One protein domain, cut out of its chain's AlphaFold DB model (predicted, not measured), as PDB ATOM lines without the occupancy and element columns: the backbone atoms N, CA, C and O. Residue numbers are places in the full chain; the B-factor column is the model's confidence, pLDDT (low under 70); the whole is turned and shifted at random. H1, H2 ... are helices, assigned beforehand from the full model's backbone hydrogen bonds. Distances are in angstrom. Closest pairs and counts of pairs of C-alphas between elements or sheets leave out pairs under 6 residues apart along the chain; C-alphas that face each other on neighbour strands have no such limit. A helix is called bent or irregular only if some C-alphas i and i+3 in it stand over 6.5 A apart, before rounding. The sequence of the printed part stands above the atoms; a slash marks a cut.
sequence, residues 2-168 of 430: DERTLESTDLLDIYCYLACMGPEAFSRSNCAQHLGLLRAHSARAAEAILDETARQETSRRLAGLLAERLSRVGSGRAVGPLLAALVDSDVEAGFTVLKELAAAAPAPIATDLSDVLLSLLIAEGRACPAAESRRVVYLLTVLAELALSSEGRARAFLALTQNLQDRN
ATOM      1  N   ASP A   2      -9.802  13.861 105.997       49.69
ATOM      2  CA  ASP A   2     -10.910  13.938 105.041       49.69
ATOM      3  C   ASP A   2     -10.461  13.330 103.695       49.69
ATOM      4  O   ASP A   2      -9.374  13.677 103.228       49.69
ATOM      5  N   GLU A   3     -11.219  12.420 103.072       52.53
ATOM      6  CA  GLU A   3     -10.803  11.692 101.844       52.53
ATOM      7  C   GLU A   3     -10.341  12.641 100.717       52.53
ATOM      8  O   GLU A   3      -9.378  12.357 100.007       52.53
ATOM      9  N   ARG A   4     -10.925  13.845 100.646       60.22
ATOM     10  CA  ARG A   4     -10.559  14.915  99.695       60.22
ATOM     11  C   ARG A   4      -9.122  15.442  99.849       60.22
ATOM     12  O   ARG A   4      -8.531  15.938  98.886       60.22
ATOM     13  N   THR A   5      -8.553  15.363 101.055       60.16
ATOM     14  CA  THR A   5      -7.174  15.816 101.341       60.16
ATOM     15  C   THR A   5      -6.121  14.797 100.902       60.16
ATOM     16  O   THR A   5      -5.048  15.191 100.441       60.16
ATOM     17  N   LEU A   6      -6.446  13.502 100.972       57.69
ATOM     18  CA  LEU A   6      -5.596  12.423 100.460       57.69
ATOM     19  C   LEU A   6      -5.535  12.456  98.930       57.69
ATOM     20  O   LEU A   6      -4.439  12.499  98.379       57.69
ATOM     21  N   GLU A   7      -6.681  12.606  98.255       74.12
ATOM     22  CA  GLU A   7      -6.730  12.715  96.786       74.12
ATOM     23  C   GLU A   7      -5.912  13.897  96.238       74.12
ATOM     24  O   GLU A   7      -5.352  13.820  95.148       74.12
ATOM     25  N   SER A   8      -5.821  14.999  96.987       81.38
ATOM     26  CA  SER A   8      -5.061  16.178  96.559       81.38
ATOM     27  C   SER A   8      -3.550  16.015  96.760       81.38
ATOM     28  O   SER A   8      -2.771  16.495  95.942       81.38
ATOM     29  N   THR A   9      -3.125  15.308  97.811       82.56
ATOM     30  CA  THR A   9      -1.697  15.029  98.047       82.56
ATOM     31  C   THR A   9      -1.169  14.026  97.023       82.56
ATOM     32  O   THR A   9      -0.135  14.273  96.407       82.56
ATOM     33  N   ASP A  10      -1.936  12.962  96.763       86.88
ATOM     34  CA  ASP A  10      -1.590  11.940  95.774       86.88
ATOM     35  C   ASP A  10      -1.488  12.534  94.360       86.88
ATOM     36  O   ASP A  10      -0.570  12.197  93.615       86.88
ATOM     37  N   LEU A  11      -2.381  13.467  94.002       90.62
ATOM     38  CA  LEU A  11      -2.336  14.171  92.718       90.62
ATOM     39  C   LEU A  11      -1.015  14.931  92.522       90.62
ATOM     40  O   LEU A  11      -0.389  14.805  91.470       90.62
ATOM     41  N   LEU A  12      -0.586  15.705  93.525       92.50
ATOM     42  CA  LEU A  12       0.657  16.475  93.449       92.50
ATOM     43  C   LEU A  12       1.886  15.562  93.416       92.50
ATOM     44  O   LEU A  12       2.767  15.767  92.584       92.50
ATOM     45  N   ASP A  13       1.946  14.557  94.290       90.94
ATOM     46  CA  ASP A  13       3.102  13.662  94.385       90.94
ATOM     47  C   ASP A  13       3.274  12.827  93.104       90.94
ATOM     48  O   ASP A  13       4.390  12.714  92.594       90.94
ATOM     49  N   ILE A  14       2.178  12.305  92.532       91.81
ATOM     50  CA  ILE A  14       2.210  11.569  91.257       91.81
ATOM     51  C   ILE A  14       2.632  12.494  90.116       91.81
ATOM     52  O   ILE A  14       3.493  12.116  89.324       91.81
ATOM     53  N   TYR A  15       2.074  13.703  90.035       94.19
ATOM     54  CA  TYR A  15       2.461  14.655  88.997       94.19
ATOM     55  C   TYR A  15       3.947  15.024  89.086       94.19
ATOM     56  O   TYR A  15       4.649  14.949  88.081       94.19
ATOM     57  N   CYS A  16       4.453  15.370  90.274       93.56
ATOM     58  CA  CYS A  16       5.866  15.697  90.460       93.56
ATOM     59  C   CYS A  16       6.776  14.508  90.137       93.56
ATOM     60  O   CYS A  16       7.826  14.695  89.528       93.56
ATOM     61  N   TYR A  17       6.375  13.288  90.507       92.81
ATOM     62  CA  TYR A  17       7.103  12.079  90.138       92.81
ATOM     63  C   TYR A  17       7.169  11.903  88.616       92.81
ATOM     64  O   TYR A  17       8.261  11.738  88.078       92.81
ATOM     65  N   LEU A  18       6.036  12.002  87.913       93.31
ATOM     66  CA  LEU A  18       5.993  11.899  86.451       93.31
ATOM     67  C   LEU A  18       6.800  13.015  85.776       93.31
ATOM     68  O   LEU A  18       7.559  12.729  84.857       93.31
ATOM     69  N   ALA A  19       6.719  14.251  86.276       94.44
ATOM     70  CA  ALA A  19       7.522  15.366  85.781       94.44
ATOM     71  C   ALA A  19       9.025  15.061  85.875       94.44
ATOM     72  O   ALA A  19       9.759  15.261  84.910       94.44
ATOM     73  N   CYS A  20       9.484  14.513  87.006       93.44
ATOM     74  CA  CYS A  20      10.880  14.105  87.193       93.44
ATOM     75  C   CYS A  20      11.317  12.957  86.266       93.44
ATOM     76  O   CYS A  20      12.510  12.832  85.994       93.44
ATOM     77  N   MET A  21      10.384  12.128  85.784       93.62
ATOM     78  CA  MET A  21      10.660  11.081  84.790       93.62
ATOM     79  C   MET A  21      10.692  11.617  83.348       93.62
ATOM     80  O   MET A  21      11.145  10.910  82.450       93.62
ATOM     81  N   GLY A  22      10.258  12.862  83.126       93.00
ATOM     82  CA  GLY A  22      10.259  13.541  81.833       93.00
ATOM     83  C   GLY A  22       8.891  13.562  81.135       93.00
ATOM     84  O   GLY A  22       7.963  12.852  81.526       93.00
ATOM     85  N   PRO A  23       8.741  14.365  80.065       92.69
ATOM     86  CA  PRO A  23       7.446  14.620  79.429       92.69
ATOM     87  C   PRO A  23       6.805  13.365  78.812       92.69
ATOM     88  O   PRO A  23       5.582  13.240  78.777       92.69
ATOM     89  N   GLU A  24       7.608  12.389  78.386       93.62
ATOM     90  CA  GLU A  24       7.119  11.117  77.837       93.62
ATOM     91  C   GLU A  24       6.368  10.263  78.872       93.62
ATOM     92  O   GLU A  24       5.550   9.411  78.502       93.62
ATOM     93  N   ALA A  25       6.609  10.495  80.169       92.69
ATOM     94  CA  ALA A  25       5.935   9.799  81.259       92.69
ATOM     95  C   ALA A  25       4.433  10.132  81.331       92.69
ATOM     96  O   ALA A  25       3.668   9.363  81.909       92.69
ATOM     97  N   PHE A  26       3.990  11.224  80.693       92.31
ATOM     98  CA  PHE A  26       2.578  11.613  80.598       92.31
ATOM     99  C   PHE A  26       1.810  10.905  79.469       92.31
ATOM    100  O   PHE A  26       0.652  11.225  79.212       92.31
ATOM    101  N   SER A  27       2.405   9.914  78.795       92.06
ATOM    102  CA  SER A  27       1.647   8.994  77.939       92.06
ATOM    103  C   SER A  27       0.984   7.891  78.773       92.06
ATOM    104  O   SER A  27       1.523   7.455  79.788       92.06
ATOM    105  N   ARG A  28      -0.184   7.385  78.347       88.62
ATOM    106  CA  ARG A  28      -0.910   6.337  79.098       88.62
ATOM    107  C   ARG A  28      -0.071   5.074  79.322       88.62
ATOM    108  O   ARG A  28      -0.120   4.506  80.409       88.62
ATOM    109  N   SER A  29       0.693   4.649  78.315       87.81
ATOM    110  CA  SER A  29       1.564   3.470  78.402       87.81
ATOM    111  C   SER A  29       2.709   3.675  79.391       87.81
ATOM    112  O   SER A  29       2.919   2.827  80.258       87.81
ATOM    113  N   ASN A  30       3.411   4.808  79.306       89.56
ATOM    114  CA  ASN A  30       4.575   5.067  80.154       89.56
ATOM    115  C   ASN A  30       4.143   5.382  81.585       89.56
ATOM    116  O   ASN A  30       4.752   4.893  82.531       89.56
ATOM    117  N   CYS A  31       3.044   6.114  81.759       86.81
ATOM    118  CA  CYS A  31       2.450   6.354  83.066       86.81
ATOM    119  C   CYS A  31       2.090   5.026  83.752       86.81
ATOM    120  O   CYS A  31       2.509   4.787  84.881       86.81
ATOM    121  N   ALA A  32       1.422   4.096  83.058       85.44
ATOM    122  CA  ALA A  32       1.128   2.772  83.614       85.44
ATOM    123  C   ALA A  32       2.401   1.984  83.981       85.44
ATOM    124  O   ALA A  32       2.434   1.321  85.017       85.44
ATOM    125  N   GLN A  33       3.464   2.084  83.176       85.56
ATOM    126  CA  GLN A  33       4.755   1.460  83.469       85.56
ATOM    127  C   GLN A  33       5.426   2.066  84.712       85.56
ATOM    128  O   GLN A  33       5.903   1.330  85.574       85.56
ATOM    129  N   HIS A  34       5.445   3.395  84.832       84.19
ATOM    130  CA  HIS A  34       6.062   4.102  85.955       84.19
ATOM    131  C   HIS A  34       5.266   3.971  87.256       84.19
ATOM    132  O   HIS A  34       5.864   3.985  88.334       84.19
ATOM    133  N   LEU A  35       3.940   3.836  87.163       83.06
ATOM    134  CA  LEU A  35       3.033   3.724  88.306       83.06
ATOM    135  C   LEU A  35       2.625   2.277  88.622       83.06
ATOM    136  O   LEU A  35       1.895   2.071  89.589       83.06
ATOM    137  N   GLY A  36       3.107   1.272  87.878       69.50
ATOM    138  CA  GLY A  36       2.755  -0.152  88.027       69.50
ATOM    139  C   GLY A  36       3.056  -0.782  89.399       69.50
ATOM    140  O   GLY A  36       2.764  -1.955  89.616       69.50
ATOM    141  N   LEU A  37       3.616  -0.004  90.331       56.00
ATOM    142  CA  LEU A  37       3.922  -0.363  91.719       56.00
ATOM    143  C   LEU A  37       3.148   0.469  92.763       56.00
ATOM    144  O   LEU A  37       3.289   0.229  93.963       56.00
ATOM    145  N   LEU A  38       2.357   1.460  92.347       59.06
ATOM    146  CA  LEU A  38       1.634   2.353  93.253       59.06
ATOM    147  C   LEU A  38       0.230   1.816  93.574       59.06
ATOM    148  O   LEU A  38      -0.356   1.024  92.839       59.06
ATOM    149  N   ARG A  39      -0.295   2.207  94.742       60.50
ATOM    150  CA  ARG A  39      -1.549   1.690  95.318       60.50
ATOM    151  C   ARG A  39      -2.740   1.931  94.376       60.50
ATOM    152  O   ARG A  39      -2.751   2.899  93.630       60.50
ATOM    153  N   ALA A  40      -3.811   1.141  94.510       61.38
ATOM    154  CA  ALA A  40      -5.057   1.293  93.734       61.38
ATOM    155  C   ALA A  40      -5.659   2.723  93.741       61.38
ATOM    156  O   ALA A  40      -6.368   3.103  92.814       61.38
ATOM    157  N   HIS A  41      -5.344   3.534  94.755       61.84
ATOM    158  CA  HIS A  41      -5.784   4.927  94.893       61.84
ATOM    159  C   HIS A  41      -5.033   5.901  93.958       61.84
ATOM    160  O   HIS A  41      -5.557   6.960  93.628       61.84
ATOM    161  N   SER A  42      -3.857   5.520  93.447       73.62
ATOM    162  CA  SER A  42      -3.059   6.302  92.493       73.62
ATOM    163  C   SER A  42      -3.629   6.284  91.069       73.62
ATOM    164  O   SER A  42      -3.295   7.155  90.269       73.62
ATOM    165  N   ALA A  43      -4.522   5.339  90.754       78.62
ATOM    166  CA  ALA A  43      -5.123   5.212  89.426       78.62
ATOM    167  C   ALA A  43      -6.005   6.419  89.065       78.62
ATOM    168  O   ALA A  43      -5.870   6.968  87.979       78.62
ATOM    169  N   ARG A  44      -6.841   6.897  89.998       82.38
ATOM    170  CA  ARG A  44      -7.721   8.058  89.759       82.38
ATOM    171  C   ARG A  44      -6.942   9.356  89.556       82.38
ATOM    172  O   ARG A  44      -7.273  10.145  88.679       82.38
ATOM    173  N   ALA A  45      -5.906   9.576  90.363       85.69
ATOM    174  CA  ALA A  45      -5.038  10.741  90.225       85.69
ATOM    175  C   ALA A  45      -4.263  10.705  88.897       85.69
ATOM    176  O   ALA A  45      -4.191  11.719  88.207       85.69
ATOM    177  N   ALA A  46      -3.757   9.533  88.499       86.31
ATOM    178  CA  ALA A  46      -3.119   9.346  87.201       86.31
ATOM    179  C   ALA A  46      -4.093   9.600  86.039       86.31
ATOM    180  O   ALA A  46      -3.750  10.322  85.111       86.31
ATOM    181  N   GLU A  47      -5.321   9.079  86.105       87.56
ATOM    182  CA  GLU A  47      -6.359   9.349  85.101       87.56
ATOM    183  C   GLU A  47      -6.657  10.849  84.973       87.56
ATOM    184  O   GLU A  47      -6.716  11.358  83.857       87.56
ATOM    185  N   ALA A  48      -6.757  11.572  86.092       87.44
ATOM    186  CA  ALA A  48      -6.978  13.020  86.094       87.44
ATOM    187  C   ALA A  48      -5.798  13.826  85.511       87.44
ATOM    188  O   ALA A  48      -6.008  14.876  84.904       87.44
ATOM    189  N   ILE A  49      -4.558  13.355  85.689       91.38
ATOM    190  CA  ILE A  49      -3.354  13.965  85.097       91.38
ATOM    191  C   ILE A  49      -3.294  13.705  83.587       91.38
ATOM    192  O   ILE A  49      -2.897  14.584  82.822       91.38
ATOM    193  N   LEU A  50      -3.683  12.504  83.157       91.31
ATOM    194  CA  LEU A  50      -3.628  12.070  81.760       91.31
ATOM    195  C   LEU A  50      -4.826  12.549  80.923       91.31
ATOM    196  O   LEU A  50      -4.810  12.393  79.700       91.31
ATOM    197  N   ASP A  51      -5.867  13.105  81.547       91.38
ATOM    198  CA  ASP A  51      -7.006  13.688  80.842       91.38
ATOM    199  C   ASP A  51      -6.622  15.019  80.179       91.38
ATOM    200  O   ASP A  51      -6.500  16.069  80.816       91.38
ATOM    201  N   GLU A  52      -6.458  14.982  78.857       90.44
ATOM    202  CA  GLU A  52      -6.103  16.158  78.062       90.44
ATOM    203  C   GLU A  52      -7.181  17.246  78.110       90.44
ATOM    204  O   GLU A  52      -6.859  18.434  78.043       90.44
ATOM    205  N   THR A  53      -8.453  16.859  78.266       92.06
ATOM    206  CA  THR A  53      -9.580  17.803  78.281       92.06
ATOM    207  C   THR A  53      -9.626  18.622  79.569       92.06
ATOM    208  O   THR A  53     -10.055  19.776  79.554       92.06
ATOM    209  N   ALA A  54      -9.099  18.067  80.663       91.38
ATOM    210  CA  ALA A  54      -9.004  18.717  81.964       91.38
ATOM    211  C   ALA A  54      -7.618  19.327  82.247       91.38
ATOM    212  O   ALA A  54      -7.432  19.938  83.299       91.38
ATOM    213  N   ARG A  55      -6.644  19.230  81.327       91.94
ATOM    214  CA  ARG A  55      -5.222  19.551  81.582       91.94
ATOM    215  C   ARG A  55      -4.979  20.932  82.198       91.94
ATOM    216  O   ARG A  55      -4.158  21.065  83.105       91.94
ATOM    217  N   GLN A  56      -5.692  21.962  81.742       93.62
ATOM    218  CA  GLN A  56      -5.547  23.325  82.278       93.62
ATOM    219  C   GLN A  56      -6.143  23.469  83.685       93.62
ATOM    220  O   GLN A  56      -5.573  24.151  84.534       93.62
ATOM    221  N   GLU A  57      -7.263  22.801  83.958       93.44
ATOM    222  CA  GLU A  57      -7.861  22.780  85.294       93.44
ATOM    223  C   GLU A  57      -6.988  21.985  86.270       93.44
ATOM    224  O   GLU A  57      -6.686  22.456  87.367       93.44
ATOM    225  N   THR A  58      -6.483  20.829  85.832       93.75
ATOM    226  CA  THR A  58      -5.503  20.039  86.580       93.75
ATOM    227  C   THR A  58      -4.243  20.860  86.859       93.75
ATOM    228  O   THR A  58      -3.752  20.839  87.986       93.75
ATOM    229  N   SER A  59      -3.764  21.653  85.890       95.56
ATOM    230  CA  SER A  59      -2.592  22.519  86.073       95.56
ATOM    231  C   SER A  59      -2.806  23.568  87.167       95.56
ATOM    232  O   SER A  59      -1.971  23.700  88.061       95.56
ATOM    233  N   ARG A  60      -3.958  24.255  87.161       95.31
ATOM    234  CA  ARG A  60      -4.337  25.211  88.217       95.31
ATOM    235  C   ARG A  60      -4.420  24.555  89.590       95.31
ATOM    236  O   ARG A  60      -3.911  25.099  90.572       95.31
ATOM    237  N   ARG A  61      -5.033  23.369  89.670       94.31
ATOM    238  CA  ARG A  61      -5.148  22.621  90.929       94.31
ATOM    239  C   ARG A  61      -3.774  22.219  91.468       94.31
ATOM    240  O   ARG A  61      -3.501  22.437  92.646       94.31
ATOM    241  N   LEU A  62      -2.904  21.677  90.615       95.19
ATOM    242  CA  LEU A  62      -1.530  21.301  90.962       95.19
ATOM    243  C   LEU A  62      -0.706  22.507  91.424       95.19
ATOM    244  O   LEU A  62      -0.026  22.425  92.445       95.19
ATOM    245  N   ALA A  63      -0.811  23.636  90.723       95.06
ATOM    246  CA  ALA A  63      -0.147  24.880  91.092       95.06
ATOM    247  C   ALA A  63      -0.567  25.373  92.484       95.06
ATOM    248  O   ALA A  63       0.293  25.722  93.292       95.06
ATOM    249  N   GLY A  64      -1.868  25.339  92.798       93.75
ATOM    250  CA  GLY A  64      -2.381  25.704  94.121       93.75
ATOM    251  C   GLY A  64      -1.830  24.815  95.240       93.75
ATOM    252  O   GLY A  64      -1.378  25.318  96.269       93.75
ATOM    253  N   LEU A  65      -1.789  23.499  95.013       93.00
ATOM    254  CA  LEU A  65      -1.234  22.538  95.973       93.00
ATOM    255  C   LEU A  65       0.274  22.729  96.173       93.00
ATOM    256  O   LEU A  65       0.773  22.674  97.300       93.00
ATOM    257  N   LEU A  66       1.008  22.987  95.089       92.62
ATOM    258  CA  LEU A  66       2.441  23.248  95.145       92.62
ATOM    259  C   LEU A  66       2.737  24.566  95.878       92.62
ATOM    260  O   LEU A  66       3.606  24.590  96.749       92.62
ATOM    261  N   ALA A  67       1.978  25.632  95.605       91.44
ATOM    262  CA  ALA A  67       2.089  26.913  96.303       91.44
ATOM    263  C   ALA A  67       1.820  26.776  97.808       91.44
ATOM    264  O   ALA A  67       2.557  27.332  98.628       91.44
ATOM    265  N   GLU A  68       0.799  26.004  98.190       90.88
ATOM    266  CA  GLU A  68       0.488  25.725  99.592       90.88
ATOM    267  C   GLU A  68       1.636  24.973 100.274       90.88
ATOM    268  O   GLU A  68       2.081  25.354 101.362       90.88
ATOM    269  N   ARG A  69       2.170  23.932  99.624       89.94
ATOM    270  CA  ARG A  69       3.291  23.151 100.159       89.94
ATOM    271  C   ARG A  69       4.547  24.004 100.321       89.94
ATOM    272  O   ARG A  69       5.178  23.947 101.374       89.94
ATOM    273  N   LEU A  70       4.866  24.837  99.333       89.94
ATOM    274  CA  LEU A  70       5.982  25.784  99.404       89.94
ATOM    275  C   LEU A  70       5.794  26.811 100.524       89.94
ATOM    276  O   LEU A  70       6.747  27.120 101.235       89.94
ATOM    277  N   SER A  71       4.563  27.285 100.735       88.62
ATOM    278  CA  SER A  71       4.236  28.221 101.817       88.62
ATOM    279  C   SER A  71       4.472  27.607 103.193       88.62
ATOM    280  O   SER A  71       4.996  28.278 104.078       88.62
ATOM    281  N   ARG A  72       4.142  26.323 103.370       88.75
ATOM    282  CA  ARG A  72       4.393  25.593 104.625       88.75
ATOM    283  C   ARG A  72       5.881  25.354 104.880       88.75
ATOM    284  O   ARG A  72       6.308  25.402 106.026       88.75
ATOM    285  N   VAL A  73       6.656  25.089 103.826       86.12
ATOM    286  CA  VAL A  73       8.119  24.921 103.918       86.12
ATOM    287  C   VAL A  73       8.820  26.265 104.144       86.12
ATOM    288  O   VAL A  73       9.885  26.309 104.753       86.12
ATOM    289  N   GLY A  74       8.225  27.366 103.679       79.44
ATOM    290  CA  GLY A  74       8.760  28.717 103.836       79.44
ATOM    291  C   GLY A  74       9.934  29.041 102.908       79.44
ATOM    292  O   GLY A  74      10.568  30.075 103.088       79.44
ATOM    293  N   SER A  75      10.235  28.188 101.922       76.12
ATOM    294  CA  SER A  75      11.253  28.481 100.910       76.12
ATOM    295  C   SER A  75      10.921  27.876  99.552       76.12
ATOM    296  O   SER A  75      10.659  26.678  99.430       76.12
ATOM    297  N   GLY A  76      11.013  28.710  98.514       72.12
ATOM    298  CA  GLY A  76      10.920  28.299  97.112       72.12
ATOM    299  C   GLY A  76      12.217  27.693  96.565       72.12
ATOM    300  O   GLY A  76      12.209  27.079  95.505       72.12
ATOM    301  N   ARG A  77      13.342  27.799  97.284       73.31
ATOM    302  CA  ARG A  77      14.643  27.278  96.815       73.31
ATOM    303  C   ARG A  77      14.700  25.753  96.795       73.31
ATOM    304  O   ARG A  77      15.410  25.171  95.980       73.31
ATOM    305  N   ALA A  78      13.922  25.104  97.661       72.50
ATOM    306  CA  ALA A  78      13.888  23.648  97.787       72.50
ATOM    307  C   ALA A  78      13.375  22.934  96.521       72.50
ATOM    308  O   ALA A  78      13.648  21.750  96.345       72.50
ATOM    309  N   VAL A  79      12.668  23.637  95.627       80.56
ATOM    310  CA  VAL A  79      12.119  23.051  94.392       80.56
ATOM    311  C   VAL A  79      13.006  23.241  93.167       80.56
ATOM    312  O   VAL A  79      12.584  22.881  92.078       80.56
ATOM    313  N   GLY A  80      14.237  23.743  93.297       82.00
ATOM    314  CA  GLY A  80      15.071  24.039  92.125       82.00
ATOM    315  C   GLY A  80      15.236  22.892  91.115       82.00
ATOM    316  O   GLY A  80      14.972  23.118  89.935       82.00
ATOM    317  N   PRO A  81      15.564  21.656  91.542       82.25
ATOM    318  CA  PRO A  81      15.604  20.503  90.640       82.25
ATOM    319  C   PRO A  81      14.240  20.166  90.019       82.25
ATOM    320  O   PRO A  81      14.168  19.782  88.855       82.25
ATOM    321  N   LEU A  82      13.155  20.347  90.779       90.75
ATOM    322  CA  LEU A  82      11.793  20.109  90.306       90.75
ATOM    323  C   LEU A  82      11.374  21.149  89.258       90.75
ATOM    324  O   LEU A  82      10.708  20.792  88.297       90.75
ATOM    325  N   LEU A  83      11.779  22.416  89.390       92.00
ATOM    326  CA  LEU A  83      11.393  23.475  88.451       92.00
ATOM    327  C   LEU A  83      11.840  23.180  87.015       92.00
ATOM    328  O   LEU A  83      11.070  23.428  86.094       92.00
ATOM    329  N   ALA A  84      13.032  22.610  86.818       91.88
ATOM    330  CA  ALA A  84      13.482  22.196  85.487       91.88
ATOM    331  C   ALA A  84      12.554  21.123  84.884       91.88
ATOM    332  O   ALA A  84      12.122  21.250  83.741       91.88
ATOM    333  N   ALA A  85      12.163  20.128  85.684       93.94
ATOM    334  CA  ALA A  85      11.213  19.094  85.277       93.94
ATOM    335  C   ALA A  85       9.803  19.652  84.988       93.94
ATOM    336  O   ALA A  85       9.118  19.192  84.072       93.94
ATOM    337  N   LEU A  86       9.368  20.674  85.735       95.69
ATOM    338  CA  LEU A  86       8.103  21.368  85.473       95.69
ATOM    339  C   LEU A  86       8.142  22.162  84.166       95.69
ATOM    340  O   LEU A  86       7.156  22.159  83.439       95.69
ATOM    341  N   VAL A  87       9.270  22.801  83.837       95.69
ATOM    342  CA  VAL A  87       9.451  23.473  82.538       95.69
ATOM    343  C   VAL A  87       9.278  22.476  81.399       95.69
ATOM    344  O   VAL A  87       8.535  22.758  80.467       95.69
ATOM    345  N   ASP A  88       9.909  21.306  81.490       93.06
ATOM    346  CA  ASP A  88       9.785  20.269  80.461       93.06
ATOM    347  C   ASP A  88       8.357  19.737  80.341       93.06
ATOM    348  O   ASP A  88       7.827  19.592  79.239       93.06
ATOM    349  N   SER A  89       7.694  19.527  81.476       94.19
ATOM    350  CA  SER A  89       6.295  19.096  81.505       94.19
ATOM    351  C   SER A  89       5.362  20.141  80.882       94.19
ATOM    352  O   SER A  89       4.452  19.801  80.125       94.19
ATOM    353  N   ASP A  90       5.587  21.422  81.156       96.00
ATOM    354  CA  ASP A  90       4.755  22.491  80.619       96.00
ATOM    355  C   ASP A  90       5.013  22.728  79.120       96.00
ATOM    356  O   ASP A  90       4.072  22.857  78.336       96.00
ATOM    357  N   VAL A  91       6.279  22.731  78.691       94.44
ATOM    358  CA  VAL A  91       6.663  23.018  77.299       94.44
ATOM    359  C   VAL A  91       6.353  21.850  76.357       94.44
ATOM    360  O   VAL A  91       5.846  22.085  75.254       94.44
ATOM    361  N   GLU A  92       6.635  20.613  76.776       93.38
ATOM    362  CA  GLU A  92       6.548  19.425  75.913       93.38
ATOM    363  C   GLU A  92       5.259  18.620  76.126       93.38
ATOM    364  O   GLU A  92       4.654  18.170  75.155       93.38
ATOM    365  N   ALA A  93       4.777  18.484  77.369       91.75
ATOM    366  CA  ALA A  93       3.514  17.787  77.657       91.75
ATOM    367  C   ALA A  93       2.289  18.732  77.705       91.75
ATOM    368  O   ALA A  93       1.144  18.280  77.813       91.75
ATOM    369  N   GLY A  94       2.490  20.047  77.555       93.00
ATOM    370  CA  GLY A  94       1.416  21.035  77.407       93.00
ATOM    371  C   GLY A  94       0.679  21.377  78.705       93.00
ATOM    372  O   GLY A  94      -0.473  21.823  78.663       93.00
ATOM    373  N   PHE A  95       1.310  21.132  79.852       95.94
ATOM    374  CA  PHE A  95       0.845  21.639  81.142       95.94
ATOM    375  C   PHE A  95       1.129  23.145  81.283       95.94
ATOM    376  O   PHE A  95       1.798  23.764  80.456       95.94
ATOM    377  N   THR A  96       0.569  23.760  82.322       96.50
ATOM    378  CA  THR A  96       0.822  25.168  82.677       96.50
ATOM    379  C   THR A  96       1.092  25.331  84.172       96.50
ATOM    380  O   THR A  96       0.902  26.412  84.727       96.50
ATOM    381  N   VAL A  97       1.535  24.266  84.848       96.56
ATOM    382  CA  VAL A  97       1.631  24.220  86.315       96.56
ATOM    383  C   VAL A  97       2.580  25.285  86.838       96.56
ATOM    384  O   VAL A  97       2.256  25.970  87.804       96.56
ATOM    385  N   LEU A  98       3.736  25.469  86.199       96.44
ATOM    386  CA  LEU A  98       4.717  26.453  86.637       96.44
ATOM    387  C   LEU A  98       4.239  27.889  86.392       96.44
ATOM    388  O   LEU A  98       4.460  28.762  87.230       96.44
ATOM    389  N   LYS A  99       3.553  28.139  85.273       96.25
ATOM    390  CA  LYS A  99       2.963  29.451  84.980       96.25
ATOM    391  C   LYS A  99       1.868  29.809  85.987       96.25
ATOM    392  O   LYS A  99       1.871  30.915  86.522       96.25
ATOM    393  N   GLU A 100       0.962  28.876  86.263       96.88
ATOM    394  CA  GLU A 100      -0.103  29.056  87.255       96.88
ATOM    395  C   GLU A 100       0.480  29.196  88.672       96.88
ATOM    396  O   GLU A 100       0.024  30.033  89.452       96.88
ATOM    397  N   LEU A 101       1.552  28.457  88.995       95.62
ATOM    398  CA  LEU A 101       2.281  28.611  90.257       95.62
ATOM    399  C   LEU A 101       2.860  30.019  90.382       95.62
ATOM    400  O   LEU A 101       2.716  30.638  91.431       95.62
ATOM    401  N   ALA A 102       3.500  30.535  89.330       95.75
ATOM    402  CA  ALA A 102       4.080  31.874  89.338       95.75
ATOM    403  C   ALA A 102       3.018  32.963  89.553       95.75
ATOM    404  O   ALA A 102       3.232  33.878  90.347       95.75
ATOM    405  N   ALA A 103       1.854  32.828  88.912       94.69
ATOM    406  CA  ALA A 103       0.737  33.754  89.078       94.69
ATOM    407  C   ALA A 103       0.122  33.710  90.492       94.69
ATOM    408  O   ALA A 103      -0.337  34.735  90.998       94.69
ATOM    409  N   ALA A 104       0.117  32.538  91.136       93.12
ATOM    410  CA  ALA A 104      -0.447  32.334  92.471       93.12
ATOM    411  C   ALA A 104       0.570  32.497  93.620       93.12
ATOM    412  O   ALA A 104       0.178  32.496  94.791       93.12
ATOM    413  N   ALA A 105       1.868  32.611  93.321       92.44
ATOM    414  CA  ALA A 105       2.921  32.608  94.329       92.44
ATOM    415  C   ALA A 105       2.850  33.856  95.238       92.44
ATOM    416  O   ALA A 105       2.934  34.987  94.748       92.44
ATOM    417  N   PRO A 106       2.768  33.696  96.574       89.88
ATOM    418  CA  PRO A 106       2.857  34.821  97.499       89.88
ATOM    419  C   PRO A 106       4.260  35.443  97.469       89.88
ATOM    420  O   PRO A 106       5.243  34.767  97.176       89.88
ATOM    421  N   ALA A 107       4.373  36.722  97.841       88.38
ATOM    422  CA  ALA A 107       5.599  37.515  97.681       88.38
ATOM    423  C   ALA A 107       6.910  36.864  98.201       88.38
ATOM    424  O   ALA A 107       7.914  36.930  97.482       88.38
ATOM    425  N   PRO A 108       6.948  36.200  99.382       86.75
ATOM    426  CA  PRO A 108       8.165  35.527  99.848       86.75
ATOM    427  C   PRO A 108       8.606  34.394  98.912       86.75
ATOM    428  O   PRO A 108       9.783  34.271  98.585       86.75
ATOM    429  N   ILE A 109       7.645  33.609  98.421       90.62
ATOM    430  CA  ILE A 109       7.891  32.488  97.509       90.62
ATOM    431  C   ILE A 109       8.221  33.004  96.115       90.62
ATOM    432  O   ILE A 109       9.122  32.477  95.475       90.62
ATOM    433  N   ALA A 110       7.540  34.056  95.655       92.25
ATOM    434  CA  ALA A 110       7.793  34.661  94.355       92.25
ATOM    435  C   ALA A 110       9.246  35.141  94.222       92.25
ATOM    436  O   ALA A 110       9.842  34.989  93.160       92.25
ATOM    437  N   THR A 111       9.837  35.658  95.303       90.56
ATOM    438  CA  THR A 111      11.248  36.074  95.320       90.56
ATOM    439  C   THR A 111      12.188  34.878  95.157       90.56
ATOM    440  O   THR A 111      13.036  34.884  94.270       90.56
ATOM    441  N   ASP A 112      11.997  33.817  95.946       91.44
ATOM    442  CA  ASP A 112      12.805  32.597  95.835       91.44
ATOM    443  C   ASP A 112      12.644  31.913  94.466       91.44
ATOM    444  O   ASP A 112      13.627  31.486  93.861       91.44
ATOM    445  N   LEU A 113      11.409  31.821  93.960       93.38
ATOM    446  CA  LEU A 113      11.126  31.272  92.633       93.38
ATOM    447  C   LEU A 113      11.790  32.111  91.541       93.38
ATOM    448  O   LEU A 113      12.349  31.540  90.609       93.38
ATOM    449  N   SER A 114      11.772  33.441  91.666       94.88
ATOM    450  CA  SER A 114      12.436  34.345  90.728       94.88
ATOM    451  C   SER A 114      13.923  34.047  90.610       94.88
ATOM    452  O   SER A 114      14.422  33.960  89.493       94.88
ATOM    453  N   ASP A 115      14.630  33.866  91.727       92.88
ATOM    454  CA  ASP A 115      16.076  33.603  91.720       92.88
ATOM    455  C   ASP A 115      16.407  32.298  90.977       92.88
ATOM    456  O   ASP A 115      17.339  32.241  90.164       92.88
ATOM    457  N   VAL A 116      15.620  31.244  91.215       93.50
ATOM    458  CA  VAL A 116      15.838  29.946  90.567       93.50
ATOM    459  C   VAL A 116      15.439  29.980  89.092       93.50
ATOM    460  O   VAL A 116      16.204  29.519  88.245       93.50
ATOM    461  N   LEU A 117      14.283  30.560  88.761       95.38
ATOM    462  CA  LEU A 117      13.817  30.697  87.378       95.38
ATOM    463  C   LEU A 117      14.759  31.562  86.547       95.38
ATOM    464  O   LEU A 117      15.041  31.224  85.403       95.38
ATOM    465  N   LEU A 118      15.290  32.638  87.126       95.38
ATOM    466  CA  LEU A 118      16.295  33.486  86.494       95.38
ATOM    467  C   LEU A 118      17.590  32.711  86.221       95.38
ATOM    468  O   LEU A 118      18.152  32.822  85.135       95.38
ATOM    469  N   SER A 119      18.037  31.895  87.178       94.25
ATOM    470  CA  SER A 119      19.227  31.052  87.013       94.25
ATOM    471  C   SER A 119      19.042  30.022  85.896       94.25
ATOM    472  O   SER A 119      19.920  29.884  85.044       94.25
ATOM    473  N   LEU A 120      17.884  29.351  85.856       93.50
ATOM    474  CA  LEU A 120      17.521  28.425  84.780       93.50
ATOM    475  C   LEU A 120      17.464  29.148  83.431       93.50
ATOM    476  O   LEU A 120      18.099  28.719  82.477       93.50
ATOM    477  N   LEU A 121      16.780  30.286  83.363       94.44
ATOM    478  CA  LEU A 121      16.634  31.083  82.148       94.44
ATOM    479  C   LEU A 121      17.980  31.565  81.587       94.44
ATOM    480  O   LEU A 121      18.195  31.505  80.380       94.44
ATOM    481  N   ILE A 122      18.904  32.006  82.444       92.88
ATOM    482  CA  ILE A 122      20.253  32.398  82.018       92.88
ATOM    483  C   ILE A 122      21.047  31.183  81.523       92.88
ATOM    484  O   ILE A 122      21.754  31.295  80.523       92.88
ATOM    485  N   ALA A 123      20.942  30.032  82.194       91.88
ATOM    486  CA  ALA A 123      21.607  28.808  81.756       91.88
ATOM    487  C   ALA A 123      21.095  28.354  80.376       91.88
ATOM    488  O   ALA A 123      21.898  28.119  79.474       91.88
ATOM    489  N   GLU A 124      19.776  28.335  80.185       90.62
ATOM    490  CA  GLU A 124      19.127  28.011  78.909       90.62
ATOM    491  C   GLU A 124      19.511  29.001  77.805       90.62
ATOM    492  O   GLU A 124      19.910  28.596  76.715       90.62
ATOM    493  N   GLY A 125      19.469  30.305  78.096       88.31
ATOM    494  CA  GLY A 125      19.803  31.356  77.131       88.31
ATOM    495  C   GLY A 125      21.280  31.395  76.725       88.31
ATOM    496  O   GLY A 125      21.616  32.005  75.712       88.31
ATOM    497  N   ARG A 126      22.172  30.758  77.496       87.06
ATOM    498  CA  ARG A 126      23.580  30.545  77.116       87.06
ATOM    499  C   ARG A 126      23.771  29.288  76.273       87.06
ATOM    500  O   ARG A 126      24.695  29.250  75.467       87.06
ATOM    501  N   ALA A 127      22.936  28.271  76.474       85.62
ATOM    502  CA  ALA A 127      23.004  27.018  75.730       85.62
ATOM    503  C   ALA A 127      22.385  27.138  74.328       85.62
ATOM    504  O   ALA A 127      22.872  26.505  73.393       85.62
ATOM    505  N   CYS A 128      21.331  27.944  74.174       78.31
ATOM    506  CA  CYS A 128      20.595  28.093  72.921       78.31
ATOM    507  C   CYS A 128      20.059  29.531  72.750       78.31
ATOM    508  O   CYS A 128      19.579  30.114  73.729       78.31
ATOM    509  N   PRO A 129      20.084  30.115  71.534       70.25
ATOM    510  CA  PRO A 129      19.398  31.375  71.254       70.25
ATOM    511  C   PRO A 129      17.903  31.309  71.620       70.25
ATOM    512  O   PRO A 129      17.194  30.352  71.306       70.25
ATOM    513  N   ALA A 130      17.396  32.350  72.273       63.00
ATOM    514  CA  ALA A 130      16.023  32.437  72.765       63.00
ATOM    515  C   ALA A 130      14.957  32.381  71.667       63.00
ATOM    516  O   ALA A 130      13.885  31.831  71.899       63.00
ATOM    517  N   ALA A 131      15.233  32.938  70.484       60.09
ATOM    518  CA  ALA A 131      14.300  32.911  69.354       60.09
ATOM    519  C   ALA A 131      13.965  31.489  68.874       60.09
ATOM    520  O   ALA A 131      12.921  31.277  68.261       60.09
ATOM    521  N   GLU A 132      14.838  30.531  69.172       70.50
ATOM    522  CA  GLU A 132      14.700  29.131  68.775       70.50
ATOM    523  C   GLU A 132      14.323  28.241  69.972       70.50
ATOM    524  O   GLU A 132      13.759  27.161  69.799       70.50
ATOM    525  N   SER A 133      14.557  28.715  71.203       85.50
ATOM    526  CA  SER A 133      14.258  27.972  72.424       85.50
ATOM    527  C   SER A 133      12.861  28.276  72.974       85.50
ATOM    528  O   SER A 133      12.631  29.267  73.675       85.50
ATOM    529  N   ARG A 134      11.925  27.341  72.747       89.94
ATOM    530  CA  ARG A 134      10.595  27.334  73.393       89.94
ATOM    531  C   ARG A 134      10.707  27.437  74.921       89.94
ATOM    532  O   ARG A 134       9.888  28.118  75.537       89.94
ATOM    533  N   ARG A 135      11.747  26.835  75.518       92.25
ATOM    534  CA  ARG A 135      12.033  26.893  76.964       92.25
ATOM    535  C   ARG A 135      12.358  28.311  77.428       92.25
ATOM    536  O   ARG A 135      11.800  28.750  78.427       92.25
ATOM    537  N   VAL A 136      13.195  29.054  76.700       92.12
ATOM    538  CA  VAL A 136      13.546  30.440  77.064       92.12
ATOM    539  C   VAL A 136      12.323  31.354  77.009       92.12
ATOM    540  O   VAL A 136      12.067  32.098  77.956       92.12
ATOM    541  N   VAL A 137      11.524  31.266  75.940       92.19
ATOM    542  CA  VAL A 137      10.279  32.045  75.807       92.19
ATOM    543  C   VAL A 137       9.287  31.697  76.921       92.19
ATOM    544  O   VAL A 137       8.666  32.591  77.509       92.19
ATOM    545  N   TYR A 138       9.160  30.410  77.249       94.62
ATOM    546  CA  TYR A 138       8.305  29.948  78.336       94.62
ATOM    547  C   TYR A 138       8.767  30.488  79.695       94.62
ATOM    548  O   TYR A 138       7.987  31.124  80.398       94.62
ATOM    549  N   LEU A 139      10.048  30.325  80.031       95.69
ATOM    550  CA  LEU A 139      10.636  30.805  81.283       95.69
ATOM    551  C   LEU A 139      10.509  32.323  81.449       95.69
ATOM    552  O   LEU A 139      10.160  32.787  82.532       95.69
ATOM    553  N   LEU A 140      10.724  33.102  80.382       95.25
ATOM    554  CA  LEU A 140      10.482  34.549  80.385       95.25
ATOM    555  C   LEU A 140       9.023  34.884  80.711       95.25
ATOM    556  O   LEU A 140       8.757  35.806  81.482       95.25
ATOM    557  N   THR A 141       8.087  34.124  80.140       95.38
ATOM    558  CA  THR A 141       6.651  34.297  80.384       95.38
ATOM    559  C   THR A 141       6.305  33.981  81.837       95.38
ATOM    560  O   THR A 141       5.644  34.786  82.483       95.38
ATOM    561  N   VAL A 142       6.792  32.859  82.372       96.75
ATOM    562  CA  VAL A 142       6.598  32.469  83.779       96.75
ATOM    563  C   VAL A 142       7.156  33.539  84.717       96.75
ATOM    564  O   VAL A 142       6.461  33.989  85.624       96.75
ATOM    565  N   LEU A 143       8.396  33.979  84.488       97.00
ATOM    566  CA  LEU A 143       9.050  34.979  85.331       97.00
ATOM    567  C   LEU A 143       8.277  36.309  85.324       97.00
ATOM    568  O   LEU A 143       8.176  36.966  86.356       97.00
ATOM    569  N   ALA A 144       7.680  36.684  84.187       96.31
ATOM    570  CA  ALA A 144       6.847  37.879  84.067       96.31
ATOM    571  C   ALA A 144       5.486  37.786  84.782       96.31
ATOM    572  O   ALA A 144       4.878  38.828  85.040       96.31
ATOM    573  N   GLU A 145       5.002  36.587  85.115       96.31
ATOM    574  CA  GLU A 145       3.775  36.416  85.905       96.31
ATOM    575  C   GLU A 145       4.013  36.525  87.417       96.31
ATOM    576  O   GLU A 145       3.061  36.749  88.163       96.31
ATOM    577  N   LEU A 146       5.266  36.436  87.883       96.00
ATOM    578  CA  LEU A 146       5.578  36.578  89.303       96.00
ATOM    579  C   LEU A 146       5.255  37.985  89.821       96.00
ATOM    580  O   LEU A 146       5.648  39.008  89.251       96.00
ATOM    581  N   ALA A 147       4.626  38.036  90.994       94.38
ATOM    582  CA  ALA A 147       4.387  39.268  91.739       94.38
ATOM    583  C   ALA A 147       5.668  39.764  92.444       94.38
ATOM    584  O   ALA A 147       5.783  39.729  93.670       94.38
ATOM    585  N   LEU A 148       6.650  40.224  91.664       95.38
ATOM    586  CA  LEU A 148       7.919  40.742  92.183       95.38
ATOM    587  C   LEU A 148       7.767  42.141  92.792       95.38
ATOM    588  O   LEU A 148       7.050  42.998  92.258       95.38
ATOM    589  N   SER A 149       8.512  42.390  93.874       95.56
ATOM    590  CA  SER A 149       8.751  43.743  94.384       95.56
ATOM    591  C   SER A 149       9.491  44.590  93.342       95.56
ATOM    592  O   SER A 149      10.078  44.064  92.394       95.56
ATOM    593  N   SER A 150       9.499  45.912  93.518       95.81
ATOM    594  CA  SER A 150      10.221  46.811  92.610       95.81
ATOM    595  C   SER A 150      11.723  46.508  92.564       95.81
ATOM    596  O   SER A 150      12.301  46.427  91.482       95.81
ATOM    597  N   GLU A 151      12.335  46.215  93.713       95.88
ATOM    598  CA  GLU A 151      13.731  45.773  93.775       95.88
ATOM    599  C   GLU A 151      13.942  44.432  93.051       95.88
ATOM    600  O   GLU A 151      14.850  44.307  92.231       95.88
ATOM    601  N   GLY A 152      13.075  43.441  93.301       95.50
ATOM    602  CA  GLY A 152      13.161  42.129  92.657       95.50
ATOM    603  C   GLY A 152      13.024  42.217  91.137       95.50
ATOM    604  O   GLY A 152      13.777  41.573  90.408       95.50
ATOM    605  N   ARG A 153      12.124  43.075  90.645       97.25
ATOM    606  CA  ARG A 153      11.942  43.314  89.209       97.25
ATOM    607  C   ARG A 153      13.147  44.009  88.584       97.25
ATOM    608  O   ARG A 153      13.607  43.562  87.538       97.25
ATOM    609  N   ALA A 154      13.679  45.057  89.216       97.50
ATOM    610  CA  ALA A 154      14.878  45.739  88.729       97.50
ATOM    611  C   ALA A 154      16.073  44.774  88.659       97.50
ATOM    612  O   ALA A 154      16.758  44.718  87.639       97.50
ATOM    613  N   ARG A 155      16.266  43.944  89.692       97.00
ATOM    614  CA  ARG A 155      17.314  42.914  89.727       97.00
ATOM    615  C   ARG A 155      17.139  41.872  88.624       97.00
ATOM    616  O   ARG A 155      18.107  41.559  87.937       97.00
ATOM    617  N   ALA A 156      15.923  41.357  88.432       96.75
ATOM    618  CA  ALA A 156      15.633  40.408  87.362       96.75
ATOM    619  C   ALA A 156      15.909  41.029  85.985       96.75
ATOM    620  O   ALA A 156      16.598  40.427  85.166       96.75
ATOM    621  N   PHE A 157      15.453  42.261  85.747       97.81
ATOM    622  CA  PHE A 157      15.708  42.973  84.497       97.81
ATOM    623  C   PHE A 157      17.208  43.183  84.239       97.81
ATOM    624  O   PHE A 157      17.684  42.914  83.136       97.81
ATOM    625  N   LEU A 158      17.966  43.609  85.255       97.69
ATOM    626  CA  LEU A 158      19.422  43.762  85.179       97.69
ATOM    627  C   LEU A 158      20.110  42.445  84.837       97.69
ATOM    628  O   LEU A 158      20.862  42.371  83.869       97.69
ATOM    629  N   ALA A 159      19.802  41.385  85.580       96.69
ATOM    630  CA  ALA A 159      20.399  40.081  85.351       96.69
ATOM    631  C   ALA A 159      20.119  39.569  83.932       96.69
ATOM    632  O   ALA A 159      21.035  39.080  83.273       96.69
ATOM    633  N   LEU A 160      18.892  39.727  83.430       95.88
ATOM    634  CA  LEU A 160      18.520  39.287  82.086       95.88
ATOM    635  C   LEU A 160      19.226  40.103  81.004       95.88
ATOM    636  O   LEU A 160      19.833  39.524  80.109       95.88
ATOM    637  N   THR A 161      19.204  41.431  81.103       95.62
ATOM    638  CA  THR A 161      19.835  42.319  80.110       95.62
ATOM    639  C   THR A 161      21.356  42.207  80.068       95.62
ATOM    640  O   THR A 161      21.948  42.417  79.015       95.62
ATOM    641  N   GLN A 162      21.988  41.837  81.181       94.50
ATOM    642  CA  GLN A 162      23.440  41.680  81.269       94.50
ATOM    643  C   GLN A 162      23.935  40.276  80.899       94.50
ATOM    644  O   GLN A 162      25.102  40.124  80.545       94.50
ATOM    645  N   ASN A 163      23.091  39.241  81.011       93.75
ATOM    646  CA  ASN A 163      23.522  37.850  80.829       93.75
ATOM    647  C   ASN A 163      22.931  37.153  79.603       93.75
ATOM    648  O   ASN A 163      23.528  36.181  79.136       93.75
ATOM    649  N   LEU A 164      21.781  37.601  79.093       89.62
ATOM    650  CA  LEU A 164      21.208  37.036  77.876       89.62
ATOM    651  C   LEU A 164      21.912  37.624  76.655       89.62
ATOM    652  O   LEU A 164      21.880  38.828  76.418       89.62
ATOM    653  N   GLN A 165      22.534  36.751  75.864       85.12
ATOM    654  CA  GLN A 165      23.221  37.149  74.633       85.12
ATOM    655  C   GLN A 165      22.244  37.359  73.469       85.12
ATOM    656  O   GLN A 165      22.537  38.116  72.541       85.12
ATOM    657  N   ASP A 166      21.076  36.710  73.510       85.31
ATOM    658  CA  ASP A 166      20.088  36.817  72.442       85.31
ATOM    659  C   ASP A 166      19.248  38.098  72.558       85.31
ATOM    660  O   ASP A 166      18.411  38.261  73.450       85.31
ATOM    661  N   ARG A 167      19.417  38.982  71.569       85.69
ATOM    662  CA  ARG A 167      18.639  40.218  71.426       85.69
ATOM    663  C   ARG A 167      17.141  39.970  71.268       85.69
ATOM    664  O   ARG A 167      16.359  40.795  71.733       85.69
ATOM    665  N   ASN A 168      16.717  38.864  70.659       87.38
ATOM    666  CA  ASN A 168      15.294  38.544  70.519       87.38
ATOM    667  C   ASN A 168      14.644  38.281  71.883       87.38
ATOM    668  O   ASN A 168      13.546  38.773  72.140       87.38
TER     669      ASN A 168
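What this domain is: This is residues 2 to 168 of the 430 residues of an uncharacterized protein of Deltaproteobacteria bacterium (UniProt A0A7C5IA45). The model is an elongated stack of helices that follow one another along its long axis nearly in chain order: a cluster of H1, H2, H3 and H4 at one end, H5, H6 and H7 in the middle, then the hairpin of H8 and H9, and H10 packed on H8 at the other end. The long helices H5, H6, H8 and H10 run mostly across that axis. The printed part has 167 residues with ten named helices, H1 to H10 in order, and no named strand; the class is all helix, and the helix packing is mostly crossed. It is compact, with a radius of gyration of the C-alphas of 16.4 A, and spans 51 by 33 by 25 A.

Where its parts are: The longest helix, H5, is residues 52 to 73, 30.8 A from C-alpha 52 at (-6.103, 16.158, 78.062) to C-alpha 73. It has a kink of 31 degrees near residue 59 and is irregular, with C-alphas 53 and 56 7.9 A apart. H6, residues 77 to 92, 23.8 A, has a kink of 39 degrees near residue 84 and is irregular, with C-alphas 78 and 81 8.0 A apart. H7 is residues 97 to 104, H8 residues 107 to 127, 29.9 A, and H9 residues 134 to 145. H10, residues 150 to 163, 19.9 A, ends at C-alpha 163 (23.522, 37.850, 80.829). H1, residues 3 to 21, 27.4 A, begins at C-alpha 3 (-10.803, 11.692, 101.844); H2 is residues 23 to 26, H3 residues 28 to 35, H4 residues 42 to 50.

How they stand to each other: H5 touches H7 with residues 59 to 67 alone, the closest C-alphas, Ala 63 and Leu 101, 4.5 A apart. H5 and H1 touch about perpendicular, at 81 degrees. H6 is the hub, touching five helices, among them H1, closest at the C-alphas of Ala 19 and Ala 85, 5.3 A. H2 and H6 only just touch, with 3 pairs of C-alphas within 8 A. H1 touches H4 at a steep tilt of 61 degrees, and H3 and H4 form a hairpin. H8 and H9 form a hairpin at a shallow tilt of 22 degrees. H8 touches H10 at 8 degrees, a shallow tilt, the same way. Every O i to N i+4 pair is within hydrogen-bond range in H1, H3, H4, H7, H8, H9 and H10, against 16 of 18 in H5 and 8 of 12 in H6; H2 is too short for such a pair.

The domain as a whole: The two farthest C-alphas, of Asp 2 and Arg 167, are 51.9 A apart. The printed part has no cut, and no link is long. Mean pLDDT of the printed part is 88.3, under 70 at residues 2 to 6, 36 to 41 and 130 to 131.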